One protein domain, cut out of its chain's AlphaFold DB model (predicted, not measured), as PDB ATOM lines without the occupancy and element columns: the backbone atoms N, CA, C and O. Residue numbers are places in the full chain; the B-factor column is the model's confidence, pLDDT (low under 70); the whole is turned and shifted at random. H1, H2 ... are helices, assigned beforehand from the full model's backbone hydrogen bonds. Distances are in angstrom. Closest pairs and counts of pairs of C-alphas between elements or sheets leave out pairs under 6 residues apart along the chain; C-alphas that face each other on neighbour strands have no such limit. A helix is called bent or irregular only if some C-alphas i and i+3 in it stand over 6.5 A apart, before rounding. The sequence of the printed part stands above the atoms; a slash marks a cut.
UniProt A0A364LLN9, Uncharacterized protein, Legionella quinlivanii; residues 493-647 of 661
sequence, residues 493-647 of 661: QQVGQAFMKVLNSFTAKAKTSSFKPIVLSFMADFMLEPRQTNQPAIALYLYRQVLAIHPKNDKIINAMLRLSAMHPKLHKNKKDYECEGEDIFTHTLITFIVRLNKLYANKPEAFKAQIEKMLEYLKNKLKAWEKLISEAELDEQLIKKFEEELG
ATOM      1  N   GLN A 493     176.309 364.182 153.468       81.19
ATOM      2  CA  GLN A 493     177.105 364.331 154.686       81.19
ATOM      3  C   GLN A 493     176.484 365.401 155.584       81.19
ATOM      4  O   GLN A 493     176.259 365.130 156.761       81.19
ATOM      5  N   GLN A 494     176.098 366.555 155.029       82.81
ATOM      6  CA  GLN A 494     175.374 367.608 155.759       82.81
ATOM      7  C   GLN A 494     174.074 367.084 156.397       82.81
ATOM      8  O   GLN A 494     173.851 367.269 157.594       82.81
ATOM      9  N   VAL A 495     173.246 366.356 155.637       84.44
ATOM     10  CA  VAL A 495     171.997 365.743 156.131       84.44
ATOM     11  C   VAL A 495     172.265 364.712 157.237       84.44
ATOM     12  O   VAL A 495     171.550 364.682 158.244       84.44
ATOM     13  N   GLY A 496     173.309 363.890 157.096       85.25
ATOM     14  CA  GLY A 496     173.721 362.922 158.115       85.25
ATOM     15  C   GLY A 496     174.250 363.585 159.391       85.25
ATOM     16  O   GLY A 496     173.862 363.201 160.495       85.25
ATOM     17  N   GLN A 497     175.089 364.616 159.256       85.75
ATOM     18  CA  GLN A 497     175.628 365.401 160.369       85.75
ATOM     19  C   GLN A 497     174.520 366.128 161.137       85.75
ATOM     20  O   GLN A 497     174.475 366.020 162.364       85.75
ATOM     21  N   ALA A 498     173.595 366.801 160.446       85.62
ATOM     22  CA  ALA A 498     172.442 367.461 161.061       85.62
ATOM     23  C   ALA A 498     171.604 366.473 161.893       85.62
ATOM     24  O   ALA A 498     171.309 366.732 163.060       85.62
ATOM     25  N   PHE A 499     171.301 365.289 161.347       88.81
ATOM     26  CA  PHE A 499     170.573 364.241 162.073       88.81
ATOM     27  C   PHE A 499     171.308 363.763 163.338       88.81
ATOM     28  O   PHE A 499     170.701 363.659 164.408       88.81
ATOM     29  N   MET A 500     172.619 363.508 163.250       88.19
ATOM     30  CA  MET A 500     173.421 363.080 164.406       88.19
ATOM     31  C   MET A 500     173.499 364.165 165.487       88.19
ATOM     32  O   MET A 500     173.288 363.867 166.666       88.19
ATOM     33  N   LYS A 501     173.728 365.430 165.104       87.06
ATOM     34  CA  LYS A 501     173.708 366.580 166.024       87.06
ATOM     35  C   LYS A 501     172.370 366.698 166.753       87.06
ATOM     36  O   LYS A 501     172.362 366.881 167.969       87.06
ATOM     37  N   VAL A 502     171.250 366.558 166.042       88.62
ATOM     38  CA  VAL A 502     169.895 366.638 166.610       88.62
ATOM     39  C   VAL A 502     169.666 365.554 167.666       88.62
ATOM     40  O   VAL A 502     169.288 365.879 168.794       88.62
ATOM     41  N   LEU A 503     169.964 364.285 167.364       87.75
ATOM     42  CA  LEU A 503     169.782 363.191 168.328       87.75
ATOM     43  C   LEU A 503     170.740 363.274 169.526       87.75
ATOM     44  O   LEU A 503     170.334 362.986 170.658       87.75
ATOM     45  N   ASN A 504     171.981 363.720 169.319       86.25
ATOM     46  CA  ASN A 504     172.925 363.951 170.413       86.25
ATOM     47  C   ASN A 504     172.498 365.153 171.276       86.25
ATOM     48  O   ASN A 504     172.469 365.043 172.499       86.25
ATOM     49  N   SER A 505     172.053 366.265 170.678       84.81
ATOM     50  CA  SER A 505     171.513 367.434 171.399       84.81
ATOM     51  C   SER A 505     170.253 367.087 172.206       84.81
ATOM     52  O   SER A 505     170.086 367.562 173.332       84.81
ATOM     53  N   PHE A 506     169.391 366.220 171.665       83.50
ATOM     54  CA  PHE A 506     168.207 365.715 172.357       83.50
ATOM     55  C   PHE A 506     168.565 364.794 173.534       83.50
ATOM     56  O   PHE A 506     168.014 364.966 174.620       83.50
ATOM     57  N   THR A 507     169.491 363.844 173.362       82.75
ATOM     58  CA  THR A 507     169.854 362.858 174.405       82.75
ATOM     59  C   THR A 507     170.895 363.346 175.421       82.75
ATOM     60  O   THR A 507     171.021 362.745 176.485       82.75
ATOM     61  N   ALA A 508     171.597 364.454 175.166       79.00
ATOM     62  CA  ALA A 508     172.555 365.042 176.109       79.00
ATOM     63  C   ALA A 508     171.905 365.639 177.375       79.00
ATOM     64  O   ALA A 508     172.584 365.851 178.380       79.00
ATOM     65  N   LYS A 509     170.595 365.924 177.367       77.50
ATOM     66  CA  LYS A 509     169.905 366.465 178.551       77.50
ATOM     67  C   LYS A 509     169.668 365.356 179.581       77.50
ATOM     68  O   LYS A 509     169.199 364.269 179.257       77.50
ATOM     69  N   ALA A 510     169.875 365.655 180.865       60.06
ATOM     70  CA  ALA A 510     169.741 364.669 181.947       60.06
ATOM     71  C   ALA A 510     168.333 364.037 182.091       60.06
ATOM     72  O   ALA A 510     168.203 362.966 182.673       60.06
ATOM     73  N   LYS A 511     167.277 364.670 181.551       69.94
ATOM     74  CA  LYS A 511     165.916 364.096 181.483       69.94
ATOM     75  C   LYS A 511     165.728 363.053 180.370       69.94
ATOM     76  O   LYS A 511     164.742 362.326 180.407       69.94
ATOM     77  N   THR A 512     166.606 363.027 179.369       68.56
ATOM     78  CA  THR A 512     166.403 362.313 178.097       68.56
ATOM     79  C   THR A 512     167.553 361.383 177.713       68.56
ATOM     80  O   THR A 512     167.420 360.625 176.755       68.56
ATOM     81  N   SER A 513     168.649 361.358 178.475       68.94
ATOM     82  CA  SER A 513     169.766 360.419 178.285       68.94
ATOM     83  C   SER A 513     169.336 358.946 178.331       68.94
ATOM     84  O   SER A 513     169.847 358.124 177.571       68.94
ATOM     85  N   SER A 514     168.322 358.617 179.136       70.38
ATOM     86  CA  SER A 514     167.687 357.293 179.188       70.38
ATOM     87  C   SER A 514     166.932 356.903 177.909       70.38
ATOM     88  O   SER A 514     166.643 355.721 177.717       70.38
ATOM     89  N   PHE A 515     166.646 357.844 176.998       76.62
ATOM     90  CA  PHE A 515     166.067 357.525 175.692       76.62
ATOM     91  C   PHE A 515     167.099 357.030 174.667       76.62
ATOM     92  O   PHE A 515     166.657 356.492 173.657       76.62
ATOM     93  N   LYS A 516     168.425 357.118 174.900       80.31
ATOM     94  CA  LYS A 516     169.463 356.595 173.974       80.31
ATOM     95  C   LYS A 516     169.102 355.204 173.379       80.31
ATOM     96  O   LYS A 516     168.949 355.105 172.161       80.31
ATOM     97  N   PRO A 517     168.858 354.141 174.175       74.62
ATOM     98  CA  PRO A 517     168.473 352.824 173.643       74.62
ATOM     99  C   PRO A 517     167.039 352.755 173.086       74.62
ATOM    100  O   PRO A 517     166.750 351.909 172.242       74.62
ATOM    101  N   ILE A 518     166.131 353.633 173.522       80.38
ATOM    102  CA  ILE A 518     164.747 353.698 173.019       80.38
ATOM    103  C   ILE A 518     164.724 354.289 171.599       80.38
ATOM    104  O   ILE A 518     164.040 353.755 170.728       80.38
ATOM    105  N   VAL A 519     165.529 355.324 171.337       83.00
ATOM    106  CA  VAL A 519     165.732 355.898 169.997       83.00
ATOM    107  C   VAL A 519     166.313 354.848 169.048       83.00
ATOM    108  O   VAL A 519     165.737 354.617 167.987       83.00
ATOM    109  N   LEU A 520     167.373 354.134 169.452       85.31
ATOM    110  CA  LEU A 520     167.951 353.052 168.640       85.31
ATOM    111  C   LEU A 520     166.942 351.920 168.363       85.31
ATOM    112  O   LEU A 520     166.892 351.411 167.244       85.31
ATOM    113  N   SER A 521     166.089 351.567 169.334       82.38
ATOM    114  CA  SER A 521     164.997 350.600 169.131       82.38
ATOM    115  C   SER A 521     163.979 351.084 168.101       82.38
ATOM    116  O   SER A 521     163.581 350.311 167.237       82.38
ATOM    117  N   PHE A 522     163.551 352.347 168.162       85.69
ATOM    118  CA  PHE A 522     162.595 352.893 167.196       85.69
ATOM    119  C   PHE A 522     163.202 353.019 165.791       85.69
ATOM    120  O   PHE A 522     162.505 352.777 164.809       85.69
ATOM    121  N   MET A 523     164.498 353.328 165.676       87.50
ATOM    122  CA  MET A 523     165.217 353.299 164.396       87.50
ATOM    123  C   MET A 523     165.310 351.871 163.829       87.50
ATOM    124  O   MET A 523     165.155 351.682 162.623       87.50
ATOM    125  N   ALA A 524     165.501 350.858 164.682       85.38
ATOM    126  CA  ALA A 524     165.480 349.453 164.273       85.38
ATOM    127  C   ALA A 524     164.087 349.022 163.785       85.38
ATOM    128  O   ALA A 524     163.967 348.475 162.691       85.38
ATOM    129  N   ASP A 525     163.038 349.349 164.549       82.12
ATOM    130  CA  ASP A 525     161.638 349.070 164.204       82.12
ATOM    131  C   ASP A 525     161.215 349.756 162.889       82.12
ATOM    132  O   ASP A 525     160.462 349.184 162.104       82.12
ATOM    133  N   PHE A 526     161.712 350.968 162.619       86.19
ATOM    134  CA  PHE A 526     161.485 351.700 161.364       86.19
ATOM    135  C   PHE A 526     162.196 351.058 160.159       86.19
ATOM    136  O   PHE A 526     161.700 351.124 159.035       86.19
ATOM    137  N   MET A 527     163.338 350.399 160.387       83.75
ATOM    138  CA  MET A 527     164.121 349.704 159.356       83.75
ATOM    139  C   MET A 527     163.729 348.227 159.169       83.75
ATOM    140  O   MET A 527     164.327 347.548 158.332       83.75
ATOM    141  N   LEU A 528     162.725 347.725 159.903       74.06
ATOM    142  CA  LEU A 528     162.170 346.380 159.710       74.06
ATOM    143  C   LEU A 528     161.434 346.210 158.376       74.06
ATOM    144  O   LEU A 528     161.447 345.109 157.834       74.06
ATOM    145  N   GLU A 529     160.758 347.246 157.866       65.38
ATOM    146  CA  GLU A 529     160.001 347.153 156.608       65.38
ATOM    147  C   GLU A 529     160.959 347.086 155.403       65.38
ATOM    148  O   GLU A 529     161.623 348.085 155.101       65.38
ATOM    149  N   PRO A 530     161.031 345.960 154.665       57.06
ATOM    150  CA  PRO A 530     161.988 345.807 153.576       57.06
ATOM    151  C   PRO A 530     161.489 346.529 152.318       57.06
ATOM    152  O   PRO A 530     160.798 345.954 151.480       57.06
ATOM    153  N   ARG A 531     161.866 347.802 152.167       56.50
ATOM    154  CA  ARG A 531     161.729 348.553 150.904       56.50
ATOM    155  C   ARG A 531     162.980 348.416 150.033       56.50
ATOM    156  O   ARG A 531     162.910 348.635 148.829       56.50
ATOM    157  N   GLN A 532     164.108 348.033 150.635       60.69
ATOM    158  CA  GLN A 532     165.367 347.680 149.981       60.69
ATOM    159  C   GLN A 532     166.051 346.502 150.698       60.69
ATOM    160  O   GLN A 532     165.881 346.304 151.904       60.69
ATOM    161  N   THR A 533     166.863 345.743 149.960       60.53
ATOM    162  CA  THR A 533     167.476 344.463 150.375       60.53
ATOM    163  C   THR A 533     168.303 344.528 151.662       60.53
ATOM    164  O   THR A 533     168.284 343.580 152.443       60.53
ATOM    165  N   ASN A 534     168.998 345.641 151.910       69.44
ATOM    166  CA  ASN A 534     169.944 345.771 153.023       69.44
ATOM    167  C   ASN A 534     169.332 346.319 154.330       69.44
ATOM    168  O   ASN A 534     170.001 346.300 155.365       69.44
ATOM    169  N   GLN A 535     168.069 346.769 154.339       76.56
ATOM    170  CA  GLN A 535     167.446 347.337 155.550       76.56
ATOM    171  C   GLN A 535     167.348 346.341 156.729       76.56
ATOM    172  O   GLN A 535     167.721 346.731 157.839       76.56
ATOM    173  N   PRO A 536     166.998 345.048 156.529       77.94
ATOM    174  CA  PRO A 536     167.024 344.038 157.593       77.94
ATOM    175  C   PRO A 536     168.384 343.885 158.295       77.94
ATOM    176  O   PRO A 536     168.434 343.660 159.504       77.94
ATOM    177  N   ALA A 537     169.503 344.061 157.581       77.38
ATOM    178  CA  ALA A 537     170.844 344.012 158.171       77.38
ATOM    179  C   ALA A 537     171.156 345.249 159.040       77.38
ATOM    180  O   ALA A 537     171.915 345.156 160.009       77.38
ATOM    181  N   ILE A 538     170.552 346.400 158.724       80.88
ATOM    182  CA  ILE A 538     170.644 347.627 159.527       80.88
ATOM    183  C   ILE A 538     169.768 347.503 160.785       80.88
ATOM    184  O   ILE A 538     170.238 347.811 161.878       80.88
ATOM    185  N   ALA A 539     168.548 346.968 160.670       82.75
ATOM    186  CA  ALA A 539     167.692 346.688 161.826       82.75
ATOM    187  C   ALA A 539     168.341 345.680 162.799       82.75
ATOM    188  O   ALA A 539     168.391 345.923 164.005       82.75
ATOM    189  N   LEU A 540     168.923 344.587 162.282       80.75
ATOM    190  CA  LEU A 540     169.613 343.582 163.103       80.75
ATOM    191  C   LEU A 540     170.835 344.156 163.843       80.75
ATOM    192  O   LEU A 540     171.088 343.768 164.983       80.75
ATOM    193  N   TYR A 541     171.569 345.085 163.221       83.88
ATOM    194  CA  TYR A 541     172.656 345.820 163.872       83.88
ATOM    195  C   TYR A 541     172.142 346.664 165.042       83.88
ATOM    196  O   TYR A 541     172.605 346.492 166.168       83.88
ATOM    197  N   LEU A 542     171.156 347.528 164.789       83.19
ATOM    198  CA  LEU A 542     170.604 348.433 165.798       83.19
ATOM    199  C   LEU A 542     170.053 347.664 167.008       83.19
ATOM    200  O   LEU A 542     170.323 348.044 168.146       83.19
ATOM    201  N   TYR A 543     169.369 346.536 166.794       83.88
ATOM    202  CA  TYR A 543     168.911 345.691 167.899       83.88
ATOM    203  C   TYR A 543     170.054 345.077 168.726       83.88
ATOM    204  O   TYR A 543     169.934 345.025 169.951       83.88
ATOM    205  N   ARG A 544     171.178 344.665 168.113       80.62
ATOM    206  CA  ARG A 544     172.363 344.201 168.870       80.62
ATOM    207  C   ARG A 544     172.920 345.315 169.763       80.62
ATOM    208  O   ARG A 544     173.226 345.050 170.920       80.62
ATOM    209  N   GLN A 545     172.950 346.560 169.281       81.94
ATOM    210  CA  GLN A 545     173.388 347.718 170.077       81.94
ATOM    211  C   GLN A 545     172.413 348.053 171.219       81.94
ATOM    212  O   GLN A 545     172.837 348.353 172.335       81.94
ATOM    213  N   VAL A 546     171.101 347.903 171.000       80.44
ATOM    214  CA  VAL A 546     170.105 348.007 172.083       80.44
ATOM    215  C   VAL A 546     170.299 346.908 173.135       80.44
ATOM    216  O   VAL A 546     170.124 347.188 174.321       80.44
ATOM    217  N   LEU A 547     170.698 345.689 172.752       73.88
ATOM    218  CA  LEU A 547     171.027 344.627 173.713       73.88
ATOM    219  C   LEU A 547     172.378 344.824 174.413       73.88
ATOM    220  O   LEU A 547     172.491 344.416 175.562       73.88
ATOM    221  N   ALA A 548     173.363 345.484 173.801       75.69
ATOM    222  CA  ALA A 548     174.592 345.870 174.501       75.69
ATOM    223  C   ALA A 548     174.292 346.840 175.663       75.69
ATOM    224  O   ALA A 548     174.816 346.680 176.763       75.69
ATOM    225  N   ILE A 549     173.375 347.793 175.451       71.38
ATOM    226  CA  ILE A 549     172.938 348.759 176.475       71.38
ATOM    227  C   ILE A 549     171.924 348.131 177.461       71.38
ATOM    228  O   ILE A 549     171.941 348.429 178.657       71.38
ATOM    229  N   HIS A 550     171.042 347.239 176.992       71.75
ATOM    230  CA  HIS A 550     170.038 346.544 177.809       71.75
ATOM    231  C   HIS A 550     169.937 345.037 177.482       71.75
ATOM    232  O   HIS A 550     168.990 344.613 176.810       71.75
ATOM    233  N   PRO A 551     170.824 344.188 178.046       67.81
ATOM    234  CA  PRO A 551     170.905 342.755 177.715       67.81
ATOM    235  C   PRO A 551     169.660 341.906 178.021       67.81
ATOM    236  O   PRO A 551     169.583 340.758 177.596       67.81
ATOM    237  N   LYS A 552     168.692 342.438 178.778       69.88
ATOM    238  CA  LYS A 552     167.471 341.737 179.224       69.88
ATOM    239  C   LYS A 552     166.183 342.302 178.604       69.88
ATOM    240  O   LYS A 552     165.122 342.238 179.213       69.88
ATOM    241  N   ASN A 553     166.265 342.924 177.426       73.25
ATOM    242  CA  ASN A 553     165.085 343.469 176.753       73.25
ATOM    243  C   ASN A 553     164.399 342.405 175.878       73.25
ATOM    244  O   ASN A 553     164.647 342.313 174.674       73.25
ATOM    245  N   ASP A 554     163.501 341.622 176.484       70.12
ATOM    246  CA  ASP A 554     162.801 340.501 175.836       70.12
ATOM    247  C   ASP A 554     162.111 340.873 174.516       70.12
ATOM    248  O   ASP A 554     162.044 340.052 173.600       70.12
ATOM    249  N   LYS A 555     161.614 342.111 174.374       76.38
ATOM    250  CA  LYS A 555     160.988 342.579 173.125       76.38
ATOM    251  C   LYS A 555     161.988 342.604 171.969       76.38
ATOM    252  O   LYS A 555     161.649 342.186 170.866       76.38
ATOM    253  N   ILE A 556     163.215 343.041 172.244       80.12
ATOM    254  CA  ILE A 556     164.310 343.152 171.272       80.12
ATOM    255  C   ILE A 556     164.877 341.773 170.946       80.12
ATOM    256  O   ILE A 556     165.076 341.463 169.775       80.12
ATOM    257  N   ILE A 557     165.039 340.905 171.951       72.12
ATOM    258  CA  ILE A 557     165.434 339.502 171.748       72.12
ATOM    259  C   ILE A 557     164.425 338.806 170.818       72.12
ATOM    260  O   ILE A 557     164.810 338.206 169.815       72.12
ATOM    261  N   ASN A 558     163.122 338.954 171.082       76.69
ATOM    262  CA  ASN A 558     162.072 338.397 170.226       76.69
ATOM    263  C   ASN A 558     162.038 339.028 168.819       76.69
ATOM    264  O   ASN A 558     161.792 338.312 167.848       76.69
ATOM    265  N   ALA A 559     162.293 340.334 168.683       77.75
ATOM    266  CA  ALA A 559     162.392 340.995 167.380       77.75
ATOM    267  C   ALA A 559     163.582 340.462 166.561       77.75
ATOM    268  O   ALA A 559     163.404 340.077 165.406       77.75
ATOM    269  N   MET A 560     164.764 340.337 167.172       79.12
ATOM    270  CA  MET A 560     165.959 339.766 166.540       79.12
ATOM    271  C   MET A 560     165.769 338.311 166.114       79.12
ATOM    272  O   MET A 560     166.168 337.953 165.007       79.12
ATOM    273  N   LEU A 561     165.157 337.474 166.958       75.62
ATOM    274  CA  LEU A 561     164.895 336.070 166.628       75.62
ATOM    275  C   LEU A 561     163.929 335.946 165.442       75.62
ATOM    276  O   LEU A 561     164.189 335.175 164.521       75.62
ATOM    277  N   ARG A 562     162.862 336.759 165.403       81.31
ATOM    278  CA  ARG A 562     161.938 336.821 164.254       81.31
ATOM    279  C   ARG A 562     162.639 337.294 162.981       81.31
ATOM    280  O   ARG A 562     162.512 336.644 161.950       81.31
ATOM    281  N   LEU A 563     163.408 338.379 163.063       79.12
ATOM    282  CA  LEU A 563     164.146 338.950 161.935       79.12
ATOM    283  C   LEU A 563     165.178 337.962 161.366       79.12
ATOM    284  O   LEU A 563     165.301 337.822 160.151       79.12
ATOM    285  N   SER A 564     165.872 337.228 162.238       73.44
ATOM    286  CA  SER A 564     166.869 336.230 161.834       73.44
ATOM    287  C   SER A 564     166.229 334.958 161.266       73.44
ATOM    288  O   SER A 564     166.781 334.364 160.347       73.44
ATOM    289  N   ALA A 565     165.036 334.574 161.738       77.44
ATOM    290  CA  ALA A 565     164.246 333.496 161.140       77.44
ATOM    291  C   ALA A 565     163.676 333.878 159.757       77.44
ATOM    292  O   ALA A 565     163.623 333.037 158.865       77.44
ATOM    293  N   MET A 566     163.290 335.145 159.558       76.94
ATOM    294  CA  MET A 566     162.851 335.672 158.256       76.94
ATOM    295  C   MET A 566     164.011 335.827 157.260       76.94
ATOM    296  O   MET A 566     163.817 335.651 156.059       76.94
ATOM    297  N   HIS A 567     165.225 336.111 157.745       76.50
ATOM    298  CA  HIS A 567     166.422 336.269 156.914       76.50
ATOM    299  C   HIS A 567     167.614 335.431 157.428       76.50
ATOM    300  O   HIS A 567     168.609 336.003 157.885       76.50
ATOM    301  N   PRO A 568     167.594 334.085 157.297       67.62
ATOM    302  CA  PRO A 568     168.633 333.208 157.862       67.62
ATOM    303  C   PRO A 568     170.061 333.505 157.382       67.62
ATOM    304  O   PRO A 568     171.027 333.244 158.098       67.62
ATOM    305  N   LYS A 569     170.219 334.110 156.195       67.38
ATOM    306  CA  LYS A 569     171.526 334.541 155.670       67.38
ATOM    307  C   LYS A 569     172.222 335.588 156.562       67.38
ATOM    308  O   LYS A 569     173.447 335.641 156.559       67.38
ATOM    309  N   LEU A 570     171.482 336.356 157.371       65.19
ATOM    310  CA  LEU A 570     172.038 337.363 158.291       65.19
ATOM    311  C   LEU A 570     172.678 336.767 159.562       65.19
ATOM    312  O   LEU A 570     173.327 337.493 160.316       65.19
ATOM    313  N   HIS A 571     172.508 335.467 159.832       53.25
ATOM    314  CA  HIS A 571     173.041 334.848 161.051       53.25
ATOM    315  C   HIS A 571     174.549 334.558 161.011       53.25
ATOM    316  O   HIS A 571     175.144 334.412 162.077       53.25
ATOM    317  N   LYS A 572     175.175 334.472 159.824       50.59
ATOM    318  CA  LYS A 572     176.578 334.024 159.698       50.59
ATOM    319  C   LYS A 572     177.592 334.973 160.347       50.59
ATOM    320  O   LYS A 572     178.600 334.507 160.872       50.59
ATOM    321  N   ASN A 573     177.305 336.274 160.391       49.28
ATOM    322  CA  ASN A 573     178.253 337.271 160.880       49.28
ATOM    323  C   ASN A 573     177.878 337.709 162.311       49.28
ATOM    324  O   ASN A 573     176.935 338.476 162.547       49.28
ATOM    325  N   LYS A 574     178.620 337.192 163.302       45.50
ATOM    326  CA  LYS A 574     178.586 337.703 164.686       45.50
ATOM    327  C   LYS A 574     179.433 338.972 164.835       45.50
ATOM    328  O   LYS A 574     178.881 339.990 165.248       45.50
ATOM    329  N   LYS A 575     180.699 338.905 164.405       46.88
ATOM    330  CA  LYS A 575     181.746 339.914 164.647       46.88
ATOM    331  C   LYS A 575     181.456 341.304 164.064       46.88
ATOM    332  O   LYS A 575     181.675 342.290 164.749       46.88
ATOM    333  N   ASP A 576     180.868 341.409 162.868       43.81
ATOM    334  CA  ASP A 576     180.602 342.673 162.132       43.81
ATOM    335  C   ASP A 576     179.623 343.664 162.821       43.81
ATOM    336  O   ASP A 576     179.160 344.648 162.224       43.81
ATOM    337  N   TYR A 577     179.208 343.351 164.049       49.16
ATOM    338  CA  TYR A 577     178.171 344.047 164.802       49.16
ATOM    339  C   TYR A 577     178.436 344.070 166.317       49.16
ATOM    340  O   TYR A 577     177.554 344.488 167.067       49.16
ATOM    341  N   GLU A 578     179.598 343.600 166.774       48.66
ATOM    342  CA  GLU A 578     180.076 343.833 168.139       48.66
ATOM    343  C   GLU A 578     180.606 345.280 168.220       48.66
ATOM    344  O   GLU A 578     181.101 345.827 167.234       48.66
ATOM    345  N   CYS A 579     180.402 345.964 169.347       51.84
ATOM    346  CA  CYS A 579     180.907 347.323 169.566       51.84
ATOM    347  C   CYS A 579     181.563 347.390 170.939       51.84
ATOM    348  O   CYS A 579     180.888 347.289 171.963       51.84
ATOM    349  N   GLU A 580     182.876 347.577 170.933       52.19
ATOM    350  CA  GLU A 580     183.702 347.778 172.115       52.19
ATOM    351  C   GLU A 580     184.079 349.265 172.155       52.19
ATOM    352  O   GLU A 580     184.793 349.755 171.284       52.19
ATOM    353  N   GLY A 581     183.522 350.022 173.107       54.12
ATOM    354  CA  GLY A 581     183.737 351.469 173.201       54.12
ATOM    355  C   GLY A 581     182.791 352.161 174.185       54.12
ATOM    356  O   GLY A 581     181.697 351.671 174.462       54.12
ATOM    357  N   GLU A 582     183.214 353.309 174.722       55.62
ATOM    358  CA  GLU A 582     182.545 353.956 175.864       55.62
ATOM    359  C   GLU A 582     181.229 354.682 175.513       55.62
ATOM    360  O   GLU A 582     180.313 354.698 176.336       55.62
ATOM    361  N   ASP A 583     181.071 355.226 174.295       71.69
ATOM    362  CA  ASP A 583     179.786 355.775 173.812       71.69
ATOM    363  C   ASP A 583     179.224 354.991 172.620       71.69
ATOM    364  O   ASP A 583     179.173 355.459 171.475       71.69
ATOM    365  N   ILE A 584     178.726 353.792 172.938       75.81
ATOM    366  CA  ILE A 584     177.986 352.898 172.034       75.81
ATOM    367  C   ILE A 584     176.935 353.662 171.210       75.81
ATOM    368  O   ILE A 584     176.754 353.370 170.029       75.81
ATOM    369  N   PHE A 585     176.249 354.656 171.786       82.12
ATOM    370  CA  PHE A 585     175.181 355.385 171.095       82.12
ATOM    371  C   PHE A 585     175.712 356.250 169.948       82.12
ATOM    372  O   PHE A 585     175.233 356.113 168.822       82.12
ATOM    373  N   THR A 586     176.722 357.088 170.199       81.50
ATOM    374  CA  THR A 586     177.296 357.961 169.159       81.50
ATOM    375  C   THR A 586     177.955 357.138 168.050       81.50
ATOM    376  O   THR A 586     177.690 357.382 166.872       81.50
ATOM    377  N   HIS A 587     178.709 356.089 168.402       82.06
ATOM    378  CA  HIS A 587     179.284 355.164 167.419       82.06
ATOM    379  C   HIS A 587     178.207 354.450 166.575       82.06
ATOM    380  O   HIS A 587     178.355 354.299 165.357       82.06
ATOM    381  N   THR A 588     177.084 354.070 167.198       83.38
ATOM    382  CA  THR A 588     175.947 353.459 166.494       83.38
ATOM    383  C   THR A 588     175.307 354.425 165.500       83.38
ATOM    384  O   THR A 588     174.990 354.005 164.387       83.38
ATOM    385  N   LEU A 589     175.141 355.706 165.851       85.31
ATOM    386  CA  LEU A 589     174.585 356.712 164.939       85.31
ATOM    387  C   LEU A 589     175.492 356.960 163.724       85.31
ATOM    388  O   LEU A 589     174.991 356.966 162.600       85.31
ATOM    389  N   ILE A 590     176.810 357.077 163.924       82.00
ATOM    390  CA  ILE A 590     177.790 357.234 162.833       82.00
ATOM    391  C   ILE A 590     177.735 356.023 161.891       82.00
ATOM    392  O   ILE A 590     177.507 356.167 160.689       82.00
ATOM    393  N   THR A 591     177.846 354.811 162.445       80.88
ATOM    394  CA  THR A 591     177.792 353.555 161.679       80.88
ATOM    395  C   THR A 591     176.464 353.398 160.929       80.88
ATOM    396  O   THR A 591     176.430 352.923 159.792       80.88
ATOM    397  N   PHE A 592     175.356 353.812 161.543       85.81
ATOM    398  CA  PHE A 592     174.034 353.806 160.929       85.81
ATOM    399  C   PHE A 592     173.938 354.780 159.746       85.81
ATOM    400  O   PHE A 592     173.450 354.382 158.687       85.81
ATOM    401  N   ILE A 593     174.449 356.011 159.879       87.00
ATOM    402  CA  ILE A 593     174.485 356.986 158.780       87.00
ATOM    403  C   ILE A 593     175.358 356.481 157.627       87.00
ATOM    404  O   ILE A 593     174.890 356.478 156.493       87.00
ATOM    405  N   VAL A 594     176.549 355.932 157.886       81.44
ATOM    406  CA  VAL A 594     177.389 355.325 156.831       81.44
ATOM    407  C   VAL A 594     176.644 354.198 156.093       81.44
ATOM    408  O   VAL A 594     176.713 354.100 154.865       81.44
ATOM    409  N   ARG A 595     175.882 353.362 156.815       82.25
ATOM    410  CA  ARG A 595     175.071 352.286 156.216       82.25
ATOM    411  C   ARG A 595     173.865 352.816 155.425       82.25
ATOM    412  O   ARG A 595     173.542 352.230 154.393       82.25
ATOM    413  N   LEU A 596     173.231 353.916 155.844       82.62
ATOM    414  CA  LEU A 596     172.186 354.577 155.050       82.62
ATOM    415  C   LEU A 596     172.748 355.305 153.820       82.62
ATOM    416  O   LEU A 596     172.142 355.205 152.758       82.62
ATOM    417  N   ASN A 597     173.897 355.977 153.920       80.38
ATOM    418  CA  ASN A 597     174.538 356.658 152.789       80.38
ATOM    419  C   ASN A 597     174.824 355.658 151.656       80.38
ATOM    420  O   ASN A 597     174.464 355.905 150.508       80.38
ATOM    421  N   LYS A 598     175.359 354.473 151.992       80.69
ATOM    422  CA  LYS A 598     175.540 353.363 151.037       80.69
ATOM    423  C   LYS A 598     174.212 352.860 150.444       80.69
ATOM    424  O   LYS A 598     174.168 352.501 149.274       80.69
ATOM    425  N   LEU A 599     173.125 352.862 151.218       79.50
ATOM    426  CA  LEU A 599     171.786 352.432 150.780       79.50
ATOM    427  C   LEU A 599     171.068 353.470 149.887       79.50
ATOM    428  O   LEU A 599     170.178 353.117 149.114       79.50
ATOM    429  N   TYR A 600     171.467 354.741 149.953       81.19
ATOM    430  CA  TYR A 600     170.925 355.837 149.142       81.19
ATOM    431  C   TYR A 600     171.958 356.474 148.202       81.19
ATOM    432  O   TYR A 600     171.767 357.614 147.777       81.19
ATOM    433  N   ALA A 601     173.016 355.738 147.843       76.12
ATOM    434  CA  ALA A 601     174.085 356.207 146.964       76.12
ATOM    435  C   ALA A 601     173.530 356.941 145.725       76.12
ATOM    436  O   ALA A 601     172.599 356.477 145.056       76.12
ATOM    437  N   ASN A 602     174.082 358.129 145.462       73.62
ATOM    438  CA  ASN A 602     173.705 359.046 144.378       73.62
ATOM    439  C   ASN A 602     172.239 359.558 144.389       73.62
ATOM    440  O   ASN A 602     171.774 360.116 143.396       73.62
ATOM    441  N   LYS A 603     171.492 359.415 145.500       82.44
ATOM    442  CA  LYS A 603     170.078 359.833 145.634       82.44
ATOM    443  C   LYS A 603     169.836 360.716 146.883       82.44
ATOM    444  O   LYS A 603     169.103 360.295 147.782       82.44
ATOM    445  N   PRO A 604     170.403 361.941 146.962       79.94
ATOM    446  CA  PRO A 604     170.375 362.773 148.176       79.94
ATOM    447  C   PRO A 604     168.956 363.106 148.656       79.94
ATOM    448  O   PRO A 604     168.665 362.981 149.842       79.94
ATOM    449  N   GLU A 605     168.027 363.403 147.742       82.19
ATOM    450  CA  GLU A 605     166.621 363.664 148.096       82.19
ATOM    451  C   GLU A 605     165.925 362.432 148.701       82.19
ATOM    452  O   GLU A 605     165.068 362.557 149.572       82.19
ATOM    453  N   ALA A 606     166.298 361.218 148.275       82.75
ATOM    454  CA  ALA A 606     165.738 359.980 148.817       82.75
ATOM    455  C   ALA A 606     166.341 359.630 150.187       82.75
ATOM    456  O   ALA A 606     165.622 359.113 151.043       82.75
ATOM    457  N   PHE A 607     167.621 359.955 150.402       85.75
ATOM    458  CA  PHE A 607     168.266 359.900 151.713       85.75
ATOM    459  C   PHE A 607     167.591 360.871 152.689       85.75
ATOM    460  O   PHE A 607     167.047 360.439 153.707       85.75
ATOM    461  N   LYS A 608     167.514 362.162 152.336       86.38
ATOM    462  CA  LYS A 608     166.835 363.203 153.123       86.38
ATOM    463  C   LYS A 608     165.393 362.816 153.451       86.38
ATOM    464  O   LYS A 608     165.037 362.744 154.624       86.38
ATOM    465  N   ALA A 609     164.606 362.419 152.450       86.31
ATOM    466  CA  ALA A 609     163.224 361.993 152.651       86.31
ATOM    467  C   ALA A 609     163.069 360.669 153.431       86.31
ATOM    468  O   ALA A 609     161.938 360.292 153.743       86.31
ATOM    469  N   GLN A 610     164.144 359.927 153.721       87.19
ATOM    470  CA  GLN A 610     164.134 358.797 154.659       87.19
ATOM    471  C   GLN A 610     164.506 359.252 156.078       87.19
ATOM    472  O   GLN A 610     163.859 358.821 157.032       87.19
ATOM    473  N   ILE A 611     165.487 360.153 156.218       88.88
ATOM    474  CA  ILE A 611     165.857 360.788 157.492       88.88
ATOM    475  C   ILE A 611     164.671 361.572 158.080       88.88
ATOM    476  O   ILE A 611     164.325 361.376 159.242       88.88
ATOM    477  N   GLU A 612     163.975 362.375 157.273       88.31
ATOM    478  CA  GLU A 612     162.778 363.130 157.682       88.31
ATOM    479  C   GLU A 612     161.652 362.207 158.174       88.31
ATOM    480  O   GLU A 612     161.083 362.416 159.246       88.31
ATOM    481  N   LYS A 613     161.365 361.123 157.437       88.62
ATOM    482  CA  LYS A 613     160.352 360.127 157.835       88.62
ATOM    483  C   LYS A 613     160.725 359.406 159.126       88.62
ATOM    484  O   LYS A 613     159.836 359.057 159.898       88.62
ATOM    485  N   MET A 614     162.014 359.190 159.370       89.06
ATOM    486  CA  MET A 614     162.515 358.598 160.608       89.06
ATOM    487  C   MET A 614     162.420 359.574 161.787       89.06
ATOM    488  O   MET A 614     162.027 359.154 162.872       89.06
ATOM    489  N   LEU A 615     162.719 360.865 161.595       86.88
ATOM    490  CA  LEU A 615     162.521 361.900 162.617       86.88
ATOM    491  C   LEU A 615     161.041 362.050 162.986       86.88
ATOM    492  O   LEU A 615     160.703 362.050 164.169       86.88
ATOM    493  N   GLU A 616     160.142 362.085 162.000       87.19
ATOM    494  CA  GLU A 616     158.698 362.141 162.252       87.19
ATOM    495  C   GLU A 616     158.181 360.828 162.883       87.19
ATOM    496  O   GLU A 616     157.350 360.864 163.791       87.19
ATOM    497  N   TYR A 617     158.721 359.658 162.512       86.50
ATOM    498  CA  TYR A 617     158.436 358.391 163.204       86.50
ATOM    499  C   TYR A 617     158.891 358.430 164.671       86.50
ATOM    500  O   TYR A 617     158.117 358.075 165.560       86.50
ATOM    501  N   LEU A 618     160.112 358.905 164.945       83.69
ATOM    502  CA  LEU A 618     160.652 359.077 166.297       83.69
ATOM    503  C   LEU A 618     159.787 360.035 167.125       83.69
ATOM    504  O   LEU A 618     159.390 359.681 168.233       83.69
ATOM    505  N   LYS A 619     159.421 361.196 166.572       84.38
ATOM    506  CA  LYS A 619     158.502 362.172 167.177       84.38
ATOM    507  C   LYS A 619     157.157 361.537 167.536       84.38
ATOM    508  O   LYS A 619     156.738 361.635 168.686       84.38
ATOM    509  N   ASN A 620     156.517 360.807 166.618       83.44
ATOM    510  CA  ASN A 620     155.240 360.135 166.893       83.44
ATOM    511  C   ASN A 620     155.362 359.001 167.929       83.44
ATOM    512  O   ASN A 620     154.475 358.829 168.767       83.44
ATOM    513  N   LYS A 621     156.467 358.243 167.929       80.81
ATOM    514  CA  LYS A 621     156.725 357.203 168.941       80.81
ATOM    515  C   LYS A 621     157.030 357.781 170.322       80.81
ATOM    516  O   LYS A 621     156.595 357.199 171.313       80.81
ATOM    517  N   LEU A 622     157.732 358.913 170.400       76.94
ATOM    518  CA  LEU A 622     158.022 359.627 171.646       76.94
ATOM    519  C   LEU A 622     156.802 360.400 172.169       76.94
ATOM    520  O   LEU A 622     156.610 360.455 173.381       76.94
ATOM    521  N   LYS A 623     155.916 360.902 171.295       73.75
ATOM    522  CA  LYS A 623     154.636 361.518 171.689       73.75
ATOM    523  C   LYS A 623     153.765 360.566 172.515       73.75
ATOM    524  O   LYS A 623     153.182 360.980 173.506       73.75
ATOM    525  N   ALA A 624     153.773 359.265 172.209       66.94
ATOM    526  CA  ALA A 624     153.091 358.248 173.022       66.94
ATOM    527  C   ALA A 624     153.619 358.124 174.478       66.94
ATOM    528  O   ALA A 624     153.046 357.386 175.280       66.94
ATOM    529  N   TRP A 625     154.690 358.846 174.837       64.62
ATOM    530  CA  TRP A 625     155.253 358.979 176.187       64.62
ATOM    531  C   TRP A 625     154.963 360.371 176.798       64.62
ATOM    532  O   TRP A 625     155.707 360.839 177.660       64.62
ATOM    533  N   GLU A 626     153.848 360.989 176.383       54.25
ATOM    534  CA  GLU A 626     153.208 362.279 176.743       54.25
ATOM    535  C   GLU A 626     153.368 362.815 178.188       54.25
ATOM    536  O   GLU A 626     153.126 363.991 178.447       54.25
ATOM    537  N   LYS A 627     153.776 361.982 179.152       56.75
ATOM    538  CA  LYS A 627     154.036 362.365 180.551       56.75
ATOM    539  C   LYS A 627     155.434 362.946 180.805       56.75
ATOM    540  O   LYS A 627     155.684 363.403 181.919       56.75
ATOM    541  N   LEU A 628     156.353 362.886 179.835       61.28
ATOM    542  CA  LEU A 628     157.762 363.281 180.019       61.28
ATOM    543  C   LEU A 628     158.211 364.480 179.171       61.28
ATOM    544  O   LEU A 628     159.074 365.231 179.624       61.28
ATOM    545  N   ILE A 629     157.648 364.655 177.972       68.25
ATOM    546  CA  ILE A 629     158.004 365.705 177.003       68.25
ATOM    547  C   ILE A 629     156.717 366.141 176.289       68.25
ATOM    548  O   ILE A 629     155.883 365.291 175.971       68.25
ATOM    549  N   SER A 630     156.536 367.441 176.045       76.50
ATOM    550  CA  SER A 630     155.361 367.942 175.310       76.50
ATOM    551  C   SER A 630     155.529 367.821 173.788       76.50
ATOM    552  O   SER A 630     156.647 367.824 173.277       76.50
ATOM    553  N   GLU A 631     154.423 367.758 173.039       74.75
ATOM    554  CA  GLU A 631     154.460 367.670 171.568       74.75
ATOM    555  C   GLU A 631     155.180 368.862 170.921       74.75
ATOM    556  O   GLU A 631     156.042 368.662 170.070       74.75
ATOM    557  N   ALA A 632     154.893 370.087 171.372       77.25
ATOM    558  CA  ALA A 632     155.579 371.286 170.891       77.25
ATOM    559  C   ALA A 632     157.088 371.252 171.198       77.25
ATOM    560  O   ALA A 632     157.893 371.710 170.394       77.25
ATOM    561  N   GLU A 633     157.481 370.666 172.333       76.81
ATOM    562  CA  GLU A 633     158.887 370.507 172.711       76.81
ATOM    563  C   GLU A 633     159.611 369.442 171.866       76.81
ATOM    564  O   GLU A 633     160.768 369.649 171.502       76.81
ATOM    565  N   LEU A 634     158.946 368.334 171.513       79.75
ATOM    566  CA  LEU A 634     159.483 367.334 170.577       79.75
ATOM    567  C   LEU A 634     159.640 367.910 169.164       79.75
ATOM    568  O   LEU A 634     160.660 367.685 168.517       79.75
ATOM    569  N   ASP A 635     158.647 368.664 168.697       80.81
ATOM    570  CA  ASP A 635     158.644 369.287 167.374       80.81
ATOM    571  C   ASP A 635     159.750 370.348 167.228       80.81
ATOM    572  O   ASP A 635     160.468 370.372 166.229       80.81
ATOM    573  N   GLU A 636     159.961 371.175 168.258       82.38
ATOM    574  CA  GLU A 636     161.098 372.104 168.333       82.38
ATOM    575  C   GLU A 636     162.447 371.362 168.326       82.38
ATOM    576  O   GLU A 636     163.356 371.716 167.577       82.38
ATOM    577  N   GLN A 637     162.588 370.313 169.147       80.38
ATOM    578  CA  GLN A 637     163.888 369.678 169.395       80.38
ATOM    579  C   GLN A 637     164.320 368.647 168.347       80.38
ATOM    580  O   GLN A 637     165.513 368.357 168.286       80.38
ATOM    581  N   LEU A 638     163.392 368.094 167.557       82.44
ATOM    582  CA  LEU A 638     163.684 367.061 166.553       82.44
ATOM    583  C   LEU A 638     163.450 367.511 165.108       82.44
ATOM    584  O   LEU A 638     164.207 367.094 164.240       82.44
ATOM    585  N   ILE A 639     162.423 368.329 164.839       84.56
ATOM    586  CA  ILE A 639     162.088 368.754 163.469       84.56
ATOM    587  C   ILE A 639     162.713 370.115 163.167       84.56
ATOM    588  O   ILE A 639     163.571 370.201 162.294       84.56
ATOM    589  N   LYS A 640     162.382 371.165 163.933       83.88
ATOM    590  CA  LYS A 640     162.887 372.521 163.631       83.88
ATOM    591  C   LYS A 640     164.403 372.617 163.749       83.88
ATOM    592  O   LYS A 640     165.047 373.103 162.831       83.88
ATOM    593  N   LYS A 641     164.993 372.025 164.795       85.25
ATOM    594  CA  LYS A 641     166.456 371.892 164.908       85.25
ATOM    595  C   LYS A 641     167.121 371.172 163.728       85.25
ATOM    596  O   LYS A 641     168.281 371.446 163.443       85.25
ATOM    597  N   PHE A 642     166.434 370.242 163.064       86.25
ATOM    598  CA  PHE A 642     166.971 369.560 161.884       86.25
ATOM    599  C   PHE A 642     166.914 370.460 160.643       86.25
ATOM    600  O   PHE A 642     167.869 370.489 159.876       86.25
ATOM    601  N   GLU A 643     165.845 371.243 160.480       84.44
ATOM    602  CA  GLU A 643     165.737 372.271 159.434       84.44
ATOM    603  C   GLU A 643     166.777 373.396 159.627       84.44
ATOM    604  O   GLU A 643     167.413 373.817 158.661       84.44
ATOM    605  N   GLU A 644     167.008 373.818 160.878       83.81
ATOM    606  CA  GLU A 644     168.024 374.801 161.284       83.81
ATOM    607  C   GLU A 644     169.459 374.309 161.012       83.81
ATOM    608  O   GLU A 644     170.238 375.008 160.365       83.81
ATOM    609  N   GLU A 645     169.815 373.095 161.450       83.00
ATOM    610  CA  GLU A 645     171.143 372.491 161.211       83.00
ATOM    611  C   GLU A 645     171.389 372.136 159.730       83.00
ATOM    612  O   GLU A 645     172.536 371.941 159.330       83.00
ATOM    613  N   LEU A 646     170.333 372.079 158.908       78.38
ATOM    614  CA  LEU A 646     170.409 371.967 157.445       78.38
ATOM    615  C   LEU A 646     170.611 373.311 156.725       78.38
ATOM    616  O   LEU A 646     170.723 373.323 155.499       78.38
ATOM    617  N   GLY A 647     170.630 374.439 157.440       64.50
ATOM    618  CA  GLY A 647     170.847 375.763 156.849       64.50
ATOM    619  C   GLY A 647     169.704 376.266 155.959       64.50
ATOM    620  O   GLY A 647     169.883 377.242 155.227       64.50
TER     621      GLY A 647
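This is residues 493 to 647 of the 661 residues of an uncharacterized protein of Legionella quinlivanii (UniProt A0A364LLN9). Six helices, H1, H2, H3, H6, H7 and H8, stand in an up-and-down bundle, each running against the one before it in the chain, with H2 nearest the middle. H8 packs on H1 and H7 at one end of the longest axis; at the other end H4 packs on H3, and little H5 lies beyond, from where a long unnamed stretch returns over the outside to H6. The printed part has 155 residues with eight named helices, H1 to H8 in chain order, and no named strand: the class is all helix. The whole is compact and rounded, with a radius of gyration of the C-alphas of 15.3 A and spans of 42 by 38 by 28 A.

The longest helix, H7, takes residues 604 to 623 and measures 28.3 A, from C-alpha 604 at (170.375, 362.773, 148.176). H8 is residues 631 to 645, 20.2 A, ending at (171.143, 372.491, 161.211). H2 is residues 513 to 526, 20.8 A. H2 is irregular, with C-alphas 514 and 517 7.2 A apart, and H8 only just irregular, with C-alphas 637 and 640 6.50 A apart. H1, residues 493 to 507, 21.1 A, begins at (177.105, 364.331, 154.686). H6 is residues 584 to 599, 22.1 A; H3 is residues 535 to 549, 21.7 A; H4 is residues 554 to 566, 18.2 A; H5 is residues 568 to 571, 5.7 A.

H7 and H8 form a helical hairpin at a shallow tilt of 20 degrees, closest at the C-alphas of Lys 623 and Glu 631, 6.2 A. With residues 614 to 621 alone, H7 touches H2 at a steep tilt of 58 degrees, closest at Leu 618 and Phe 522, C-alphas 6.5 A apart. H2 and H3 form a hairpin, C-alphas 524 and 539 being closest at 4.3 A; H3 and H4 form another, C-alphas 543 and 556 being closest at 6.2 A. H6 touches H3, opposite ways at 3 degrees, a shallow tilt, with C-alphas 538 and 592 closest at 7.2 A. H1 touches H6, C-alphas 496 and 593 being closest at 6.0 A, and H8, C-alphas 498 and 645 being closest at 5.2 A. H1 and H2 touch only at the corner, where C-alphas 507 and 513 are closest at 4.6 A. H5 is close to H3 but not clearly touching, C-alphas 537 and 570 being closest at 6.8 A. In H1, H3, H4 and H6 every O i to N i+4 pair is within hydrogen-bond range; H2 has 8 of 10, H7 15 of 16 and H8 8 of 11, and H5 is too short for such a pair.

The C-alphas farthest apart, of Lys 572 and Ala 632, are 44.2 A apart. The printed part has no cut; the link from H5 to H6, residues 572 to 583, is long. The mean pLDDT of the printed part is 76.4, and 34 residues are under 70, among them residues 568 to 582.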